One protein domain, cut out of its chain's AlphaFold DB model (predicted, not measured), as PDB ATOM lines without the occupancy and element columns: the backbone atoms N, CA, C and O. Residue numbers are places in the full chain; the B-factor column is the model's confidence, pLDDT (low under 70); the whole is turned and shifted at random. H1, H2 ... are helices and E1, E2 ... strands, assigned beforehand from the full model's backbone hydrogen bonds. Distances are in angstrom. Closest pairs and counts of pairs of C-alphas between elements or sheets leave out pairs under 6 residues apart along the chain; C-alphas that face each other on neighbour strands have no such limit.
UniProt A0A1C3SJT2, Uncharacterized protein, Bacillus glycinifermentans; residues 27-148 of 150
ATOM      1  N   THR A  27     -40.914   6.642  36.626       83.81
ATOM      2  CA  THR A  27     -41.249   7.442  35.446       83.81
ATOM      3  C   THR A  27     -40.038   7.632  34.548       83.81
ATOM      4  O   THR A  27     -38.889   7.487  34.961       83.81
ATOM      5  N   VAL A  28     -40.286   7.932  33.277       83.38
ATOM      6  CA  VAL A  28     -39.219   8.285  32.339       83.38
ATOM      7  C   VAL A  28     -38.707   9.676  32.694       83.38
ATOM      8  O   VAL A  28     -39.539  10.572  32.860       83.38
ATOM      9  N   PRO A  29     -37.385   9.914  32.697       85.94
ATOM     10  CA  PRO A  29     -36.853  11.245  32.918       85.94
ATOM     11  C   PRO A  29     -37.430  12.246  31.915       85.94
ATOM     12  O   PRO A  29     -37.420  12.042  30.686       85.94
ATOM     13  N   THR A  30     -37.920  13.364  32.439       92.50
ATOM     14  CA  THR A  30     -38.192  14.561  31.645       92.50
ATOM     15  C   THR A  30     -36.880  15.131  31.095       92.50
ATOM     16  O   THR A  30     -35.783  14.733  31.485       92.50
ATOM     17  N   LYS A  31     -36.966  16.084  30.159       95.12
ATOM     18  CA  LYS A  31     -35.760  16.753  29.636       95.12
ATOM     19  C   LYS A  31     -34.995  17.488  30.741       95.12
ATOM     20  O   LYS A  31     -33.776  17.425  30.752       95.12
ATOM     21  N   ALA A  32     -35.717  18.142  31.653       96.12
ATOM     22  CA  ALA A  32     -35.118  18.872  32.764       96.12
ATOM     23  C   ALA A  32     -34.397  17.928  33.735       96.12
ATOM     24  O   ALA A  32     -33.239  18.162  34.053       96.12
ATOM     25  N   GLU A  33     -35.037  16.824  34.130       95.00
ATOM     26  CA  GLU A  33     -34.418  15.826  35.015       95.00
ATOM     27  C   GLU A  33     -33.223  15.143  34.354       95.00
ATOM     28  O   GLU A  33     -32.209  14.926  34.999       95.00
ATOM     29  N   PHE A  34     -33.299  14.844  33.055       94.69
ATOM     30  CA  PHE A  34     -32.153  14.302  32.332       94.69
ATOM     31  C   PHE A  34     -30.972  15.275  32.320       94.69
ATOM     32  O   PHE A  34     -29.858  14.867  32.632       94.69
ATOM     33  N   SER A  35     -31.209  16.558  32.032       96.50
ATOM     34  CA  SER A  35     -30.162  17.583  32.106       96.50
ATOM     35  C   SER A  35     -29.599  17.740  33.520       96.50
ATOM     36  O   SER A  35     -28.391  17.886  33.673       96.50
ATOM     37  N   GLN A  36     -30.444  17.651  34.549       97.25
ATOM     38  CA  GLN A  36     -30.008  17.676  35.946       97.25
ATOM     39  C   GLN A  36     -29.116  16.472  36.274       97.25
ATOM     40  O   GLN A  36     -28.039  16.649  36.833       97.25
ATOM     41  N   ILE A  37     -29.499  15.259  35.856       96.25
ATOM     42  CA  ILE A  37     -28.663  14.060  36.013       96.25
ATOM     43  C   ILE A  37     -27.305  14.268  35.335       96.25
ATOM     44  O   ILE A  37     -26.279  14.005  35.952       96.25
ATOM     45  N   GLN A  38     -27.274  14.774  34.098       96.31
ATOM     46  CA  GLN A  38     -26.012  15.056  33.401       96.31
ATOM     47  C   GLN A  38     -25.129  16.023  34.197       96.31
ATOM     48  O   GLN A  38     -23.939  15.765  34.357       96.31
ATOM     49  N   GLN A  39     -25.717  17.077  34.762       96.88
ATOM     50  CA  GLN A  39     -24.993  18.043  35.582       96.88
ATOM     51  C   GLN A  39     -24.433  17.419  36.870       96.88
ATOM     52  O   GLN A  39     -23.292  17.696  37.234       96.88
ATOM     53  N   VAL A  40     -25.187  16.540  37.540       97.75
ATOM     54  CA  VAL A  40     -24.691  15.790  38.710       97.75
ATOM     55  C   VAL A  40     -23.479  14.931  38.339       97.75
ATOM     56  O   VAL A  40     -22.500  14.892  39.084       97.75
ATOM     57  N   LEU A  41     -23.510  14.270  37.178       96.62
ATOM     58  CA  LEU A  41     -22.392  13.454  36.695       96.62
ATOM     59  C   LEU A  41     -21.166  14.300  36.344       96.62
ATOM     60  O   LEU A  41     -20.055  13.943  36.731       96.62
ATOM     61  N   GLU A  42     -21.358  15.440  35.680       95.94
ATOM     62  CA  GLU A  42     -20.278  16.388  35.383       95.94
ATOM     63  C   GLU A  42     -19.627  16.926  36.665       95.94
ATOM     64  O   GLU A  42     -18.400  16.940  36.773       95.94
ATOM     65  N   ASN A  43     -20.429  17.290  37.671       96.19
ATOM     66  CA  ASN A  43     -19.939  17.740  38.978       96.19
ATOM     67  C   ASN A  43     -19.145  16.655  39.724       96.19
ATOM     68  O   ASN A  43     -18.268  16.974  40.526       96.19
ATOM     69  N   ALA A  44     -19.439  15.380  39.457       95.56
ATOM     70  CA  ALA A  44     -18.713  14.230  39.991       95.56
ATOM     71  C   ALA A  44     -17.494  13.814  39.133       95.56
ATOM     72  O   ALA A  44     -16.911  12.762  39.392       95.56
ATOM     73  N   ASP A  45     -17.112  14.609  38.123       95.19
ATOM     74  CA  ASP A  45     -16.046  14.320  37.144       95.19
ATOM     75  C   ASP A  45     -16.259  13.000  36.369       95.19
ATOM     76  O   ASP A  45     -15.321  12.329  35.927       95.19
ATOM     77  N   ILE A  46     -17.523  12.606  36.177       94.06
ATOM     78  CA  ILE A  46     -17.898  11.425  35.395       94.06
ATOM     79  C   ILE A  46     -18.086  11.833  33.937       94.06
ATOM     80  O   ILE A  46     -19.013  12.552  33.568       94.06
ATOM     81  N   LYS A  47     -17.221  11.301  33.071       88.62
ATOM     82  CA  LYS A  47     -17.330  11.470  31.619       88.62
ATOM     83  C   LYS A  47     -18.144  10.335  31.021       88.62
ATOM     84  O   LYS A  47     -17.701   9.190  31.018       88.62
ATOM     85  N   THR A  48     -19.298  10.672  30.461       84.56
ATOM     86  CA  THR A  48     -20.175   9.711  29.786       84.56
ATOM     87  C   THR A  48     -20.121   9.862  28.274       84.56
ATOM     88  O   THR A  48     -20.006  10.982  27.774       84.56
ATOM     89  N   GLY A  49     -20.229   8.756  27.538       76.06
ATOM     90  CA  GLY A  49     -20.085   8.757  26.075       76.06
ATOM     91  C   GLY A  49     -21.366   8.472  25.294       76.06
ATOM     92  O   GLY A  49     -21.435   8.769  24.103       76.06
ATOM     93  N   SER A  50     -22.370   7.854  25.915       80.25
ATOM     94  CA  SER A  50     -23.553   7.307  25.234       80.25
ATOM     95  C   SER A  50     -24.833   7.441  26.069       80.25
ATOM     96  O   SER A  50     -25.794   6.694  25.871       80.25
ATOM     97  N   LEU A  51     -24.889   8.416  26.987       86.50
ATOM     98  CA  LEU A  51     -26.087   8.652  27.786       86.50
ATOM     99  C   LEU A  51     -27.287   8.993  26.907       86.50
ATOM    100  O   LEU A  51     -27.274   9.930  26.106       86.50
ATOM    101  N   LYS A  52     -28.371   8.257  27.137       85.75
ATOM    102  CA  LYS A  52     -29.671   8.481  26.513       85.75
ATOM    103  C   LYS A  52     -30.720   8.557  27.598       85.75
ATOM    104  O   LYS A  52     -30.804   7.672  28.441       85.75
ATOM    105  N   LYS A  53     -31.561   9.586  27.524       84.94
ATOM    106  CA  LYS A  53     -32.692   9.802  28.434       84.94
ATOM    107  C   LYS A  53     -33.563   8.555  28.614       84.94
ATOM    108  O   LYS A  53     -33.989   8.263  29.722       84.94
ATOM    109  N   ASP A  54     -33.776   7.810  27.532       81.62
ATOM    110  CA  ASP A  54     -34.637   6.622  27.516       81.62
ATOM    111  C   ASP A  54     -33.978   5.377  28.150       81.62
ATOM    112  O   ASP A  54     -34.645   4.368  28.356       81.62
ATOM    113  N   ASN A  55     -32.686   5.451  28.501       83.81
ATOM    114  CA  ASN A  55     -31.981   4.441  29.302       83.81
ATOM    115  C   ASN A  55     -32.023   4.758  30.809       83.81
ATOM    116  O   ASN A  55     -31.266   4.162  31.584       83.81
ATOM    117  N   GLY A  56     -32.833   5.736  31.216       79.94
ATOM    118  CA  GLY A  56     -32.982   6.134  32.604       79.94
ATOM    119  C   GLY A  56     -34.414   6.041  33.104       79.94
ATOM    120  O   GLY A  56     -35.368   5.981  32.327       79.94
ATOM    121  N   VAL A  57     -34.540   6.058  34.424       87.44
ATOM    122  CA  VAL A  57     -35.795   6.102  35.172       87.44
ATOM    123  C   VAL A  57     -35.665   7.095  36.323       87.44
ATOM    124  O   VAL A  57     -34.568   7.346  36.821       87.44
ATOM    125  N   ILE A  58     -36.790   7.659  36.744       86.62
ATOM    126  CA  ILE A  58     -36.918   8.475  37.945       86.62
ATOM    127  C   ILE A  58     -37.718   7.685  38.969       86.62
ATOM    128  O   ILE A  58     -38.858   7.303  38.697       86.62
ATOM    129  N   VAL A  59     -37.126   7.491  40.141       87.38
ATOM    130  CA  VAL A  59     -37.833   7.097  41.359       87.38
ATOM    131  C   VAL A  59     -38.427   8.361  41.955       87.38
ATOM    132  O   VAL A  59     -37.685   9.302  42.244       87.38
ATOM    133  N   ASN A  60     -39.749   8.405  42.098       81.69
ATOM    134  CA  ASN A  60     -40.454   9.574  42.619       81.69
ATOM    135  C   ASN A  60     -41.278   9.193  43.850       81.69
ATOM    136  O   ASN A  60     -42.482   8.957  43.765       81.69
ATOM    137  N   GLU A  61     -40.604   9.118  44.991       81.56
ATOM    138  CA  GLU A  61     -41.199   8.835  46.292       81.56
ATOM    139  C   GLU A  61     -41.409  10.157  47.066       81.56
ATOM    140  O   GLU A  61     -40.703  11.139  46.820       81.56
ATOM    141  N   PRO A  62     -42.336  10.230  48.042       79.00
ATOM    142  CA  PRO A  62     -42.679  11.477  48.744       79.00
ATOM    143  C   PRO A  62     -41.504  12.236  49.384       79.00
ATOM    144  O   PRO A  62     -41.598  13.441  49.615       79.00
ATOM    145  N   HIS A  63     -40.410  11.538  49.692       81.25
ATOM    146  CA  HIS A  63     -39.219  12.095  50.339       81.25
ATOM    147  C   HIS A  63     -37.934  11.881  49.534       81.25
ATOM    148  O   HIS A  63     -36.853  12.213  50.014       81.25
ATOM    149  N   GLU A  64     -38.026  11.314  48.332       85.31
ATOM    150  CA  GLU A  64     -36.858  10.895  47.570       85.31
ATOM    151  C   GLU A  64     -37.133  11.002  46.070       85.31
ATOM    152  O   GLU A  64     -38.099  10.439  45.556       85.31
ATOM    153  N   LYS A  65     -36.260  11.725  45.366       92.06
ATOM    154  CA  LYS A  65     -36.311  11.856  43.915       92.06
ATOM    155  C   LYS A  65     -34.970  11.449  43.329       92.06
ATOM    156  O   LYS A  65     -34.018  12.223  43.377       92.06
ATOM    157  N   VAL A  66     -34.895  10.242  42.778       91.50
ATOM    158  CA  VAL A  66     -33.628   9.661  42.305       91.50
ATOM    159  C   VAL A  66     -33.683   9.396  40.815       91.50
ATOM    160  O   VAL A  66     -34.570   8.700  40.330       91.50
ATOM    161  N   GLY A  67     -32.708   9.933  40.089       90.38
ATOM    162  CA  GLY A  67     -32.447   9.588  38.701       90.38
ATOM    163  C   GLY A  67     -31.501   8.401  38.614       90.38
ATOM    164  O   GLY A  67     -30.369   8.477  39.088       90.38
ATOM    165  N   ILE A  68     -31.943   7.318  37.983       91.25
ATOM    166  CA  ILE A  68     -31.109   6.154  37.680       91.25
ATOM    167  C   ILE A  68     -30.917   6.120  36.171       91.25
ATOM    168  O   ILE A  68     -31.902   6.047  35.439       91.25
ATOM    169  N   ILE A  69     -29.680   6.175  35.677       88.81
ATOM    170  CA  ILE A  69     -29.417   6.181  34.233       88.81
ATOM    171  C   ILE A  69     -28.231   5.315  33.844       88.81
ATOM    172  O   ILE A  69     -27.203   5.326  34.513       88.81
ATOM    173  N   SER A  70     -28.361   4.578  32.739       89.81
ATOM    174  CA  SER A  70     -27.301   3.693  32.248       89.81
ATOM    175  C   SER A  70     -26.641   4.215  30.968       89.81
ATOM    176  O   SER A  70     -27.312   4.480  29.966       89.81
ATOM    177  N   ASP A  71     -25.311   4.314  30.985       88.94
ATOM    178  CA  ASP A  71     -24.461   4.681  29.843       88.94
ATOM    179  C   ASP A  71     -24.149   3.441  28.999       88.94
ATOM    180  O   ASP A  71     -23.054   2.874  29.025       88.94
ATOM    181  N   ILE A  72     -25.188   2.947  28.329       83.88
ATOM    182  CA  ILE A  72     -25.137   1.722  27.533       83.88
ATOM    183  C   ILE A  72     -24.549   2.055  26.157       83.88
ATOM    184  O   ILE A  72     -25.098   2.919  25.472       83.88
ATOM    185  N   PRO A  73     -23.491   1.353  25.711       76.19
ATOM    186  CA  PRO A  73     -22.907   1.564  24.395       76.19
ATOM    187  C   PRO A  73     -23.921   1.388  23.259       76.19
ATOM    188  O   PRO A  73     -24.696   0.428  23.225       76.19
ATOM    189  N   ASP A  74     -23.856   2.288  22.279       71.12
ATOM    190  CA  ASP A  74     -24.722   2.256  21.095       71.12
ATOM    191  C   ASP A  74     -24.407   1.099  20.148       71.12
ATOM    192  O   ASP A  74     -25.300   0.569  19.482       71.12
ATOM    193  N   LYS A  75     -23.133   0.700  20.096       68.38
ATOM    194  CA  LYS A  75     -22.668  -0.442  19.312       68.38
ATOM    195  C   LYS A  75     -22.589  -1.672  20.199       68.38
ATOM    196  O   LYS A  75     -21.875  -1.700  21.198       68.38
ATOM    197  N   LYS A  76     -23.363  -2.678  19.808       64.88
ATOM    198  CA  LYS A  76     -23.550  -3.953  20.501       64.88
ATOM    199  C   LYS A  76     -22.848  -5.043  19.703       64.88
ATOM    200  O   LYS A  76     -23.496  -5.944  19.181       64.88
ATOM    201  N   ASP A  77     -21.539  -4.885  19.538       59.34
ATOM    202  CA  ASP A  77     -20.756  -5.748  18.650       59.34
ATOM    203  C   ASP A  77     -20.607  -7.171  19.226       59.34
ATOM    204  O   ASP A  77     -20.435  -8.120  18.467       59.34
ATOM    205  N   ASP A  78     -20.751  -7.333  20.549       69.38
ATOM    206  CA  ASP A  78     -20.699  -8.628  21.227       69.38
ATOM    207  C   ASP A  78     -21.623  -8.673  22.461       69.38
ATOM    208  O   ASP A  78     -21.375  -8.024  23.477       69.38
ATOM    209  N   TRP A  79     -22.696  -9.465  22.391       69.94
ATOM    210  CA  TRP A  79     -23.587  -9.707  23.536       69.94
ATOM    211  C   TRP A  79     -23.011 -10.693  24.556       69.94
ATOM    212  O   TRP A  79     -23.518 -10.768  25.676       69.94
ATOM    213  N   SER A  80     -21.947 -11.420  24.204       77.00
ATOM    214  CA  SER A  80     -21.242 -12.286  25.148       77.00
ATOM    215  C   SER A  80     -20.364 -11.489  26.116       77.00
ATOM    216  O   SER A  80     -20.060 -11.977  27.200       77.00
ATOM    217  N   HIS A  81     -20.029 -10.233  25.799       82.12
ATOM    218  CA  HIS A  81     -19.267  -9.342  26.673       82.12
ATOM    219  C   HIS A  81     -19.908  -7.956  26.734       82.12
ATOM    220  O   HIS A  81     -19.605  -7.066  25.943       82.12
ATOM    221  N   VAL A  82     -20.764  -7.741  27.732       84.06
ATOM    222  CA  VAL A  82     -21.443  -6.455  27.929       84.06
ATOM    223  C   VAL A  82     -20.875  -5.759  29.154       84.06
ATOM    224  O   VAL A  82     -20.779  -6.351  30.226       84.06
ATOM    225  N   ARG A  83     -20.529  -4.479  29.024       87.44
ATOM    226  CA  ARG A  83     -20.107  -3.638  30.145       87.44
ATOM    227  C   ARG A  83     -20.637  -2.225  29.971       87.44
ATOM    228  O   ARG A  83     -20.452  -1.624  28.920       87.44
ATOM    229  N   PHE A  84     -21.244  -1.696  31.024       88.38
ATOM    230  CA  PHE A  84     -21.718  -0.317  31.087       88.38
ATOM    231  C   PHE A  84     -21.764   0.154  32.539       88.38
ATOM    232  O   PHE A  84     -21.596  -0.641  33.468       88.38
ATOM    233  N   HIS A  85     -21.958   1.452  32.721       91.75
ATOM    234  CA  HIS A  85     -22.148   2.069  34.027       91.75
ATOM    235  C   HIS A  85     -23.606   2.499  34.185       91.75
ATOM    236  O   HIS A  85     -24.229   2.951  33.223       91.75
ATOM    237  N   SER A  86     -24.132   2.347  35.392       92.50
ATOM    238  CA  SER A  86     -25.429   2.845  35.828       92.50
ATOM    239  C   SER A  86     -25.198   3.801  36.986       92.50
ATOM    240  O   SER A  86     -24.604   3.430  37.997       92.50
ATOM    241  N   TYR A  87     -25.663   5.032  36.838       93.69
ATOM    242  CA  TYR A  87     -25.468   6.091  37.813       93.69
ATOM    243  C   TYR A  87     -26.766   6.380  38.548       93.69
ATOM    244  O   TYR A  87     -27.829   6.436  37.930       93.69
ATOM    245  N   TYR A  88     -26.654   6.585  39.853       94.31
ATOM    246  CA  TYR A  88     -27.749   6.916  40.754       94.31
ATOM    247  C   TYR A  88     -27.500   8.332  41.263       94.31
ATOM    248  O   TYR A  88     -26.486   8.573  41.915       94.31
ATOM    249  N   ALA A  89     -28.395   9.260  40.953       95.31
ATOM    250  CA  ALA A  89     -28.290  10.672  41.303       95.31
ATOM    251  C   ALA A  89     -29.497  11.099  42.138       95.31
ATOM    252  O   ALA A  89     -30.636  10.880  41.729       95.31
ATOM    253  N   ASP A  90     -29.258  11.730  43.283       95.38
ATOM    254  CA  ASP A  90     -30.303  12.398  44.054       95.38
ATOM    255  C   ASP A  90     -30.578  13.767  43.427       95.38
ATOM    256  O   ASP A  90     -29.713  14.644  43.403       95.38
ATOM    257  N   LEU A  91     -31.792  13.944  42.912       95.00
ATOM    258  CA  LEU A  91     -32.230  15.160  42.228       95.00
ATOM    259  C   LEU A  91     -32.789  16.214  43.188       95.00
ATOM    260  O   LEU A  91     -33.091  17.324  42.756       95.00
ATOM    261  N   ASN A  92     -32.955  15.892  44.471       94.12
ATOM    262  CA  ASN A  92     -33.293  16.886  45.487       94.12
ATOM    263  C   ASN A  92     -32.037  17.583  46.026       94.12
ATOM    264  O   ASN A  92     -32.108  18.752  46.399       94.12
ATOM    265  N   SER A  93     -30.912  16.863  46.096       95.19
ATOM    266  CA  SER A  93     -29.647  17.373  46.640       95.19
ATOM    267  C   SER A  93     -28.556  17.628  45.596       95.19
ATOM    268  O   SER A  93     -27.500  18.144  45.956       95.19
ATOM    269  N   ASP A  94     -28.797  17.290  44.327       95.62
ATOM    270  CA  ASP A  94     -27.828  17.386  43.228       95.62
ATOM    271  C   ASP A  94     -26.530  16.600  43.493       95.62
ATOM    272  O   ASP A  94     -25.425  17.039  43.155       95.62
ATOM    273  N   THR A  95     -26.651  15.415  44.099       96.69
ATOM    274  CA  THR A  95     -25.500  14.576  44.464       96.69
ATOM    275  C   THR A  95     -25.519  13.210  43.788       96.69
ATOM    276  O   THR A  95     -26.564  12.599  43.567       96.69
ATOM    277  N   LEU A  96     -24.326  12.703  43.465       96.44
ATOM    278  CA  LEU A  96     -24.159  11.322  43.027       96.44
ATOM    279  C   LEU A  96     -24.265  10.396  44.243       96.44
ATOM    280  O   LEU A  96     -23.471  10.491  45.176       96.44
ATOM    281  N   ILE A  97     -25.206   9.459  44.191       94.69
ATOM    282  CA  ILE A  97     -25.397   8.419  45.203       94.69
ATOM    283  C   ILE A  97     -24.444   7.252  44.938       94.69
ATOM    284  O   ILE A  97     -23.767   6.773  45.847       94.69
ATOM    285  N   ALA A  98     -24.405   6.766  43.694       94.00
ATOM    286  CA  ALA A  98     -23.594   5.612  43.322       94.00
ATOM    287  C   ALA A  98     -23.270   5.572  41.825       94.00
ATOM    288  O   ALA A  98     -24.101   5.916  40.983       94.00
ATOM    289  N   ASP A  99     -22.085   5.055  41.510       95.12
ATOM    290  CA  ASP A  99     -21.708   4.562  40.184       95.12
ATOM    291  C   ASP A  99     -21.608   3.033  40.232       95.12
ATOM    292  O   ASP A  99     -20.736   2.468  40.901       95.12
ATOM    293  N   ILE A 100     -22.515   2.354  39.532       93.06
ATOM    294  CA  ILE A 100     -22.566   0.899  39.435       93.06
ATOM    295  C   ILE A 100     -22.092   0.461  38.063       93.06
ATOM    296  O   ILE A 100     -22.775   0.610  37.053       93.06
ATOM    297  N   ARG A 101     -20.947  -0.206  38.031       94.31
ATOM    298  CA  ARG A 101     -20.455  -0.853  36.827       94.31
ATOM    299  C   ARG A 101     -21.039  -2.250  36.693       94.31
ATOM    300  O   ARG A 101     -20.716  -3.135  37.489       94.31
ATOM    301  N   PHE A 102     -21.815  -2.455  35.642       90.56
ATOM    302  CA  PHE A 102     -22.293  -3.758  35.210       90.56
ATOM    303  C   PHE A 102     -21.273  -4.432  34.289       90.56
ATOM    304  O   PHE A 102     -20.650  -3.792  33.438       90.56
ATOM    305  N   THR A 103     -21.086  -5.740  34.433       90.38
ATOM    306  CA  THR A 103     -20.313  -6.560  33.496       90.38
ATOM    307  C   THR A 103     -20.953  -7.935  33.360       90.38
ATOM    308  O   THR A 103     -21.082  -8.657  34.344       90.38
ATOM    309  N   LEU A 104     -21.301  -8.317  32.136       88.00
ATOM    310  CA  LEU A 104     -21.683  -9.668  31.749       88.00
ATOM    311  C   LEU A 104     -20.562 -10.265  30.908       88.00
ATOM    312  O   LEU A 104     -20.102  -9.650  29.947       88.00
ATOM    313  N   LYS A 105     -20.170 -11.484  31.259       91.00
ATOM    314  CA  LYS A 105     -19.322 -12.341  30.441       91.00
ATOM    315  C   LYS A 105     -20.011 -13.683  30.244       91.00
ATOM    316  O   LYS A 105     -20.202 -14.414  31.214       91.00
ATOM    317  N   GLN A 106     -20.359 -14.010  29.012       88.38
ATOM    318  CA  GLN A 106     -20.836 -15.315  28.585       88.38
ATOM    319  C   GLN A 106     -19.683 -16.059  27.912       88.38
ATOM    320  O   GLN A 106     -18.961 -15.494  27.096       88.38
ATOM    321  N   ASN A 107     -19.481 -17.313  28.298       87.31
ATOM    322  CA  ASN A 107     -18.457 -18.174  27.721       87.31
ATOM    323  C   ASN A 107     -19.066 -19.040  26.608       87.31
ATOM    324  O   ASN A 107     -20.270 -19.305  26.601       87.31
ATOM    325  N   ASP A 108     -18.217 -19.556  25.718       89.00
ATOM    326  CA  ASP A 108     -18.631 -20.408  24.590       89.00
ATOM    327  C   ASP A 108     -19.325 -21.712  25.029       89.00
ATOM    328  O   ASP A 108     -20.119 -22.286  24.288       89.00
ATOM    329  N   ASP A 109     -19.058 -22.180  26.254       87.19
ATOM    330  CA  ASP A 109     -19.692 -23.366  26.846       87.19
ATOM    331  C   ASP A 109     -21.126 -23.117  27.364       87.19
ATOM    332  O   ASP A 109     -21.771 -24.022  27.906       87.19
ATOM    333  N   GLY A 110     -21.629 -21.890  27.193       83.75
ATOM    334  CA  GLY A 110     -22.956 -21.445  27.599       83.75
ATOM    335  C   GLY A 110     -23.047 -20.958  29.046       83.75
ATOM    336  O   GLY A 110     -24.106 -20.475  29.442       83.75
ATOM    337  N   THR A 111     -21.979 -21.053  29.844       86.88
ATOM    338  CA  THR A 111     -21.947 -20.476  31.196       86.88
ATOM    339  C   THR A 111     -21.819 -18.957  31.147       86.88
ATOM    340  O   THR A 111     -21.325 -18.386  30.173       86.88
ATOM    341  N   SER A 112     -22.235 -18.272  32.212       89.56
ATOM    342  CA  SER A 112     -22.086 -16.819  32.299       89.56
ATOM    343  C   SER A 112     -21.700 -16.342  33.691       89.56
ATOM    344  O   SER A 112     -21.908 -17.015  34.701       89.56
ATOM    345  N   THR A 113     -21.084 -15.168  33.750       90.44
ATOM    346  CA  THR A 113     -20.786 -14.435  34.979       90.44
ATOM    347  C   THR A 113     -21.292 -13.012  34.837       90.44
ATOM    348  O   THR A 113     -20.921 -12.311  33.898       90.44
ATOM    349  N   THR A 114     -22.090 -12.592  35.807       91.38
ATOM    350  CA  THR A 114     -22.562 -11.222  35.955       91.38
ATOM    351  C   THR A 114     -21.904 -10.608  37.178       91.38
ATOM    352  O   THR A 114     -21.887 -11.206  38.254       91.38
ATOM    353  N   GLU A 115     -21.359  -9.411  37.025       92.06
ATOM    354  CA  GLU A 115     -20.751  -8.626  38.088       92.06
ATOM    355  C   GLU A 115     -21.374  -7.234  38.127       92.06
ATOM    356  O   GLU A 115     -21.435  -6.537  37.116       92.06
ATOM    357  N   TYR A 116     -21.765  -6.820  39.325       91.25
ATOM    358  CA  TYR A 116     -22.106  -5.448  39.657       91.25
ATOM    359  C   TYR A 116     -21.043  -4.944  40.620       91.25
ATOM    360  O   TYR A 116     -20.841  -5.526  41.690       91.25
ATOM    361  N   LYS A 117     -20.344  -3.877  40.250       94.81
ATOM    362  CA  LYS A 117     -19.348  -3.239  41.108       94.81
ATOM    363  C   LYS A 117     -19.791  -1.822  41.418       94.81
ATOM    364  O   LYS A 117     -19.891  -1.014  40.501       94.81
ATOM    365  N   ASN A 118     -19.967  -1.512  42.695       94.50
ATOM    366  CA  ASN A 118     -20.081  -0.138  43.145       94.50
ATOM    367  C   ASN A 118     -18.686   0.500  43.105       94.50
ATOM    368  O   ASN A 118     -17.776   0.135  43.853       94.50
ATOM    369  N   VAL A 119     -18.487   1.397  42.149       95.62
ATOM    370  CA  VAL A 119     -17.222   2.100  41.920       95.62
ATOM    371  C   VAL A 119     -16.968   3.113  43.034       95.62
ATOM    372  O   VAL A 119     -15.815   3.304  43.413       95.62
ATOM    373  N   THR A 120     -18.028   3.684  43.607       92.56
ATOM    374  CA  THR A 120     -17.975   4.704  44.660       92.56
ATOM    375  C   THR A 120     -17.430   4.157  45.981       92.56
ATOM    376  O   THR A 120     -16.635   4.828  46.632       92.56
ATOM    377  N   ASN A 121     -17.820   2.940  46.383       93.31
ATOM    378  CA  ASN A 121     -17.426   2.357  47.679       93.31
ATOM    379  C   ASN A 121     -16.620   1.041  47.575       93.31
ATOM    380  O   ASN A 121     -16.171   0.505  48.587       93.31
ATOM    381  N   GLY A 122     -16.430   0.505  46.366       94.38
ATOM    382  CA  GLY A 122     -15.695  -0.739  46.114       94.38
ATOM    383  C   GLY A 122     -16.493  -2.030  46.331       94.38
ATOM    384  O   GLY A 122     -15.944  -3.113  46.109       94.38
ATOM    385  N   GLY A 123     -17.765  -1.932  46.727       94.88
ATOM    386  CA  GLY A 123     -18.687  -3.050  46.864       94.88
ATOM    387  C   GLY A 123     -18.830  -3.838  45.565       94.88
ATOM    388  O   GLY A 123     -18.671  -3.317  44.456       94.88
ATOM    389  N   LYS A 124     -19.104  -5.133  45.695       94.69
ATOM    390  CA  LYS A 124     -19.183  -6.049  44.563       94.69
ATOM    391  C   LYS A 124     -20.201  -7.152  44.804       94.69
ATOM    392  O   LYS A 124     -20.180  -7.809  45.841       94.69
ATOM    393  N   TYR A 125     -21.036  -7.398  43.807       90.94
ATOM    394  CA  TYR A 125     -21.969  -8.514  43.743       90.94
ATOM    395  C   TYR A 125     -21.687  -9.323  42.476       90.94
ATOM    396  O   TYR A 125     -21.565  -8.759  41.389       90.94
ATOM    397  N   VAL A 126     -21.512 -10.637  42.616       92.12
ATOM    398  CA  VAL A 126     -21.190 -11.542  41.505       92.12
ATOM    399  C   VAL A 126     -22.139 -12.722  41.511       92.12
ATOM    400  O   VAL A 126     -22.281 -13.389  42.534       92.12
ATOM    401  N   VAL A 127     -22.680 -13.032  40.338       89.94
ATOM    402  CA  VAL A 127     -23.508 -14.212  40.084       89.94
ATOM    403  C   VAL A 127     -22.911 -14.992  38.924       89.94
ATOM    404  O   VAL A 127     -22.510 -14.403  37.920       89.94
ATOM    405  N   LYS A 128     -22.844 -16.317  39.040       89.69
ATOM    406  CA  LYS A 128     -22.494 -17.203  37.927       89.69
ATOM    407  C   LYS A 128     -23.643 -18.140  37.623       89.69
ATOM    408  O   LYS A 128     -24.225 -18.715  38.545       89.69
ATOM    409  N   HIS A 129     -23.882 -18.346  36.336       88.75
ATOM    410  CA  HIS A 129     -24.890 -19.269  35.849       88.75
ATOM    411  C   HIS A 129     -24.252 -20.433  35.097       88.75
ATOM    412  O   HIS A 129     -23.257 -20.266  34.383       88.75
ATOM    413  N   ASP A 130     -24.837 -21.619  35.254       84.12
ATOM    414  CA  ASP A 130     -24.555 -22.746  34.372       84.12
ATOM    415  C   ASP A 130     -25.167 -22.528  32.972       84.12
ATOM    416  O   ASP A 130     -25.915 -21.581  32.726       84.12
ATOM    417  N   LYS A 131     -24.895 -23.454  32.049       87.94
ATOM    418  CA  LYS A 131     -25.446 -23.435  30.682       87.94
ATOM    419  C   LYS A 131     -26.976 -23.523  30.586       87.94
ATOM    420  O   LYS A 131     -27.525 -23.381  29.499       87.94
ATOM    421  N   LYS A 132     -27.665 -23.846  31.684       84.88
ATOM    422  CA  LYS A 132     -29.131 -23.906  31.772       84.88
ATOM    423  C   LYS A 132     -29.712 -22.631  32.397       84.88
ATOM    424  O   LYS A 132     -30.929 -22.541  32.523       84.88
ATOM    425  N   GLY A 133     -28.870 -21.670  32.783       81.75
ATOM    426  CA  GLY A 133     -29.282 -20.441  33.455       81.75
ATOM    427  C   GLY A 133     -29.507 -20.598  34.961       81.75
ATOM    428  O   GLY A 133     -30.055 -19.685  35.573       81.75
ATOM    429  N   ASN A 134     -29.102 -21.713  35.580       81.88
ATOM    430  CA  ASN A 134     -29.204 -21.878  37.032       81.88
ATOM    431  C   ASN A 134     -28.050 -21.160  37.726       81.88
ATOM    432  O   ASN A 134     -26.900 -21.291  37.302       81.88
ATOM    433  N   VAL A 135     -28.334 -20.474  38.832       86.56
ATOM    434  CA  VAL A 135     -27.296 -19.890  39.689       86.56
ATOM    435  C   VAL A 135     -26.484 -21.013  40.336       86.56
ATOM    436  O   VAL A 135     -27.022 -21.844  41.064       86.56
ATOM    437  N   VAL A 136     -25.176 -21.029  40.082       91.50
ATOM    438  CA  VAL A 136     -24.225 -21.982  40.690       91.50
ATOM    439  C   VAL A 136     -23.277 -21.316  41.679       91.50
ATOM    440  O   VAL A 136     -22.566 -21.990  42.422       91.50
ATOM    441  N   TYR A 137     -23.240 -19.987  41.674       91.31
ATOM    442  CA  TYR A 137     -22.453 -19.191  42.599       91.31
ATOM    443  C   TYR A 137     -23.048 -17.794  42.710       91.31
ATOM    444  O   TYR A 137     -23.330 -17.158  41.696       91.31
ATOM    445  N   GLU A 138     -23.144 -17.304  43.937       91.81
ATOM    446  CA  GLU A 138     -23.589 -15.957  44.256       91.81
ATOM    447  C   GLU A 138     -22.777 -15.448  45.445       91.81
ATOM    448  O   GLU A 138     -22.590 -16.160  46.436       91.81
ATOM    449  N   LYS A 139     -22.231 -14.238  45.338       91.56
ATOM    450  CA  LYS A 139     -21.489 -13.625  46.440       91.56
ATOM    451  C   LYS A 139     -21.557 -12.110  46.388       91.56
ATOM    452  O   LYS A 139     -21.211 -11.502  45.375       91.56
ATOM    453  N   THR A 140     -21.854 -11.526  47.541       91.25
ATOM    454  CA  THR A 140     -21.686 -10.098  47.816       91.25
ATOM    455  C   THR A 140     -20.429  -9.880  48.654       91.25
ATOM    456  O   THR A 140     -20.068 -10.694  49.505       91.25
ATOM    457  N   THR A 141     -19.696  -8.807  48.397       94.50
ATOM    458  CA  THR A 141     -18.547  -8.365  49.192       94.50
ATOM    459  C   THR A 141     -18.580  -6.846  49.281       94.50
ATOM    460  O   THR A 141     -18.710  -6.180  48.260       94.50
ATOM    461  N   GLY A 142     -18.456  -6.298  50.490       93.50
ATOM    462  CA  GLY A 142     -18.678  -4.871  50.729       93.50
ATOM    463  C   GLY A 142     -20.155  -4.481  50.621       93.50
ATOM    464  O   GLY A 142     -21.036  -5.341  50.651       93.50
ATOM    465  N   ASP A 143     -20.416  -3.179  50.513       90.62
ATOM    466  CA  ASP A 143     -21.773  -2.636  50.477       90.62
ATOM    467  C   ASP A 143     -22.301  -2.505  49.042       90.62
ATOM    468  O   ASP A 143     -21.825  -1.689  48.250       90.62
ATOM    469  N   MET A 144     -23.312  -3.317  48.733       88.12
ATOM    470  CA  MET A 144     -24.078  -3.279  47.484       88.12
ATOM    471  C   MET A 144     -25.569  -2.998  47.726       88.12
ATOM    472  O   MET A 144     -26.371  -3.229  46.827       88.12
ATOM    473  N   SER A 145     -25.946  -2.510  48.917       85.06
ATOM    474  CA  SER A 145     -27.343  -2.280  49.334       85.06
ATOM    475  C   SER A 145     -28.164  -1.493  48.307       85.06
ATOM    476  O   SER A 145     -29.342  -1.774  48.103       85.06
ATOM    477  N   ILE A 146     -27.512  -0.574  47.596       82.94
ATOM    478  CA  ILE A 146     -28.077   0.244  46.520       82.94
ATOM    479  C   ILE A 146     -28.759  -0.560  45.399       82.94
ATOM    480  O   ILE A 146     -29.728  -0.075  44.827       82.94
ATOM    481  N   LEU A 147     -28.316  -1.793  45.117       77.06
ATOM    482  CA  LEU A 147     -28.952  -2.662  44.114       77.06
ATOM    483  C   LEU A 147     -30.339  -3.156  44.522       77.06
ATOM    484  O   LEU A 147     -31.113  -3.554  43.659       77.06
ATOM    485  N   TRP A 148     -30.616  -3.194  45.824       79.25
ATOM    486  CA  TRP A 148     -31.870  -3.701  46.381       79.25
ATOM    487  C   TRP A 148     -32.729  -2.591  46.993       79.25
ATOM    488  O   TRP A 148     -33.784  -2.878  47.551       79.25
TER     489      TRP A 148
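Overview. This is residues 27 to 148 of the 150 residues of an uncharacterized protein of Bacillus glycinifermentans (UniProt A0A1C3SJT2). A single wall of seven strands, curled like part of a barrel and twisted, has one helix, H1, lying across its E1 to E4 part, while no named helix covers E5 to E7. H1 on one face of the sheet makes two layers, one of helix and one of strands. The 122 printed residues hold one named helix and then seven named strands, H1 E1 E2 E3 E4 E5 E6 E7, and the class is mostly strand. The sheet is an antiparallel meander in chain order, E1 to E7, each strand the antiparallel neighbour of the one before. The whole is compact, with a radius of gyration of the C-alphas of 15.7 A and spans of 45 by 32 by 26 A.

Arrangement. H1, residues 31 to 43, has every O i to N i+4 pair within hydrogen-bond range. A long link leads to E1, residues 56 to 61, an edge strand. E1 forms a hairpin with E2, residues 64 to 71, where N 59 and O 66 are 2.8 A apart. E2 forms a hairpin with E3, residues 81 to 90, with N 69 and O 87 at 2.9 A. E3 forms a hairpin with E4, residues 95 to 106, with N 86 and O 100 at 2.8 A. E4 and E5, residues 112 to 118, form a hairpin with N 103 and O 115 at 2.8 A. E5 and E6, residues 124 to 129, form a hairpin with N 114 and O 127 at 2.8 A. E6 and E7, residues 135 to 141, the other edge strand, form a hairpin with N 126 and O 139 at 2.9 A. H1 is on the sheet at a height of 9.3 A, only just over E1, E2, E3 and E4, with 3 of its C-alphas falling on each. On the local plane it runs across the strands, at 77 degrees to E1. The closest C-alphas of H1 and E4 are those of Val 40 and Thr 95, 5.9 A apart. E1 and E7 are apart.

Along the chain. H1 begins at C-alpha 31, (-35.760, 16.753, 29.636), and is 18.4 A long. E2 measures 22.5 A, E3 29.9 A and E5 20.0 A. E4, the longest strand with 12 residues, measures 34.2 A. E7 ends at C-alpha 141, (-18.547, -8.365, 49.192).

Size, cuts and confidence. The C-alphas farthest apart, of Pro 62 and Asp 109, are separated by 47.1 A. The printed part has no cut. Residues 75 to 79, in the short link from E2 to E3, have pLDDT under 70; the mean of the printed part is 88.6.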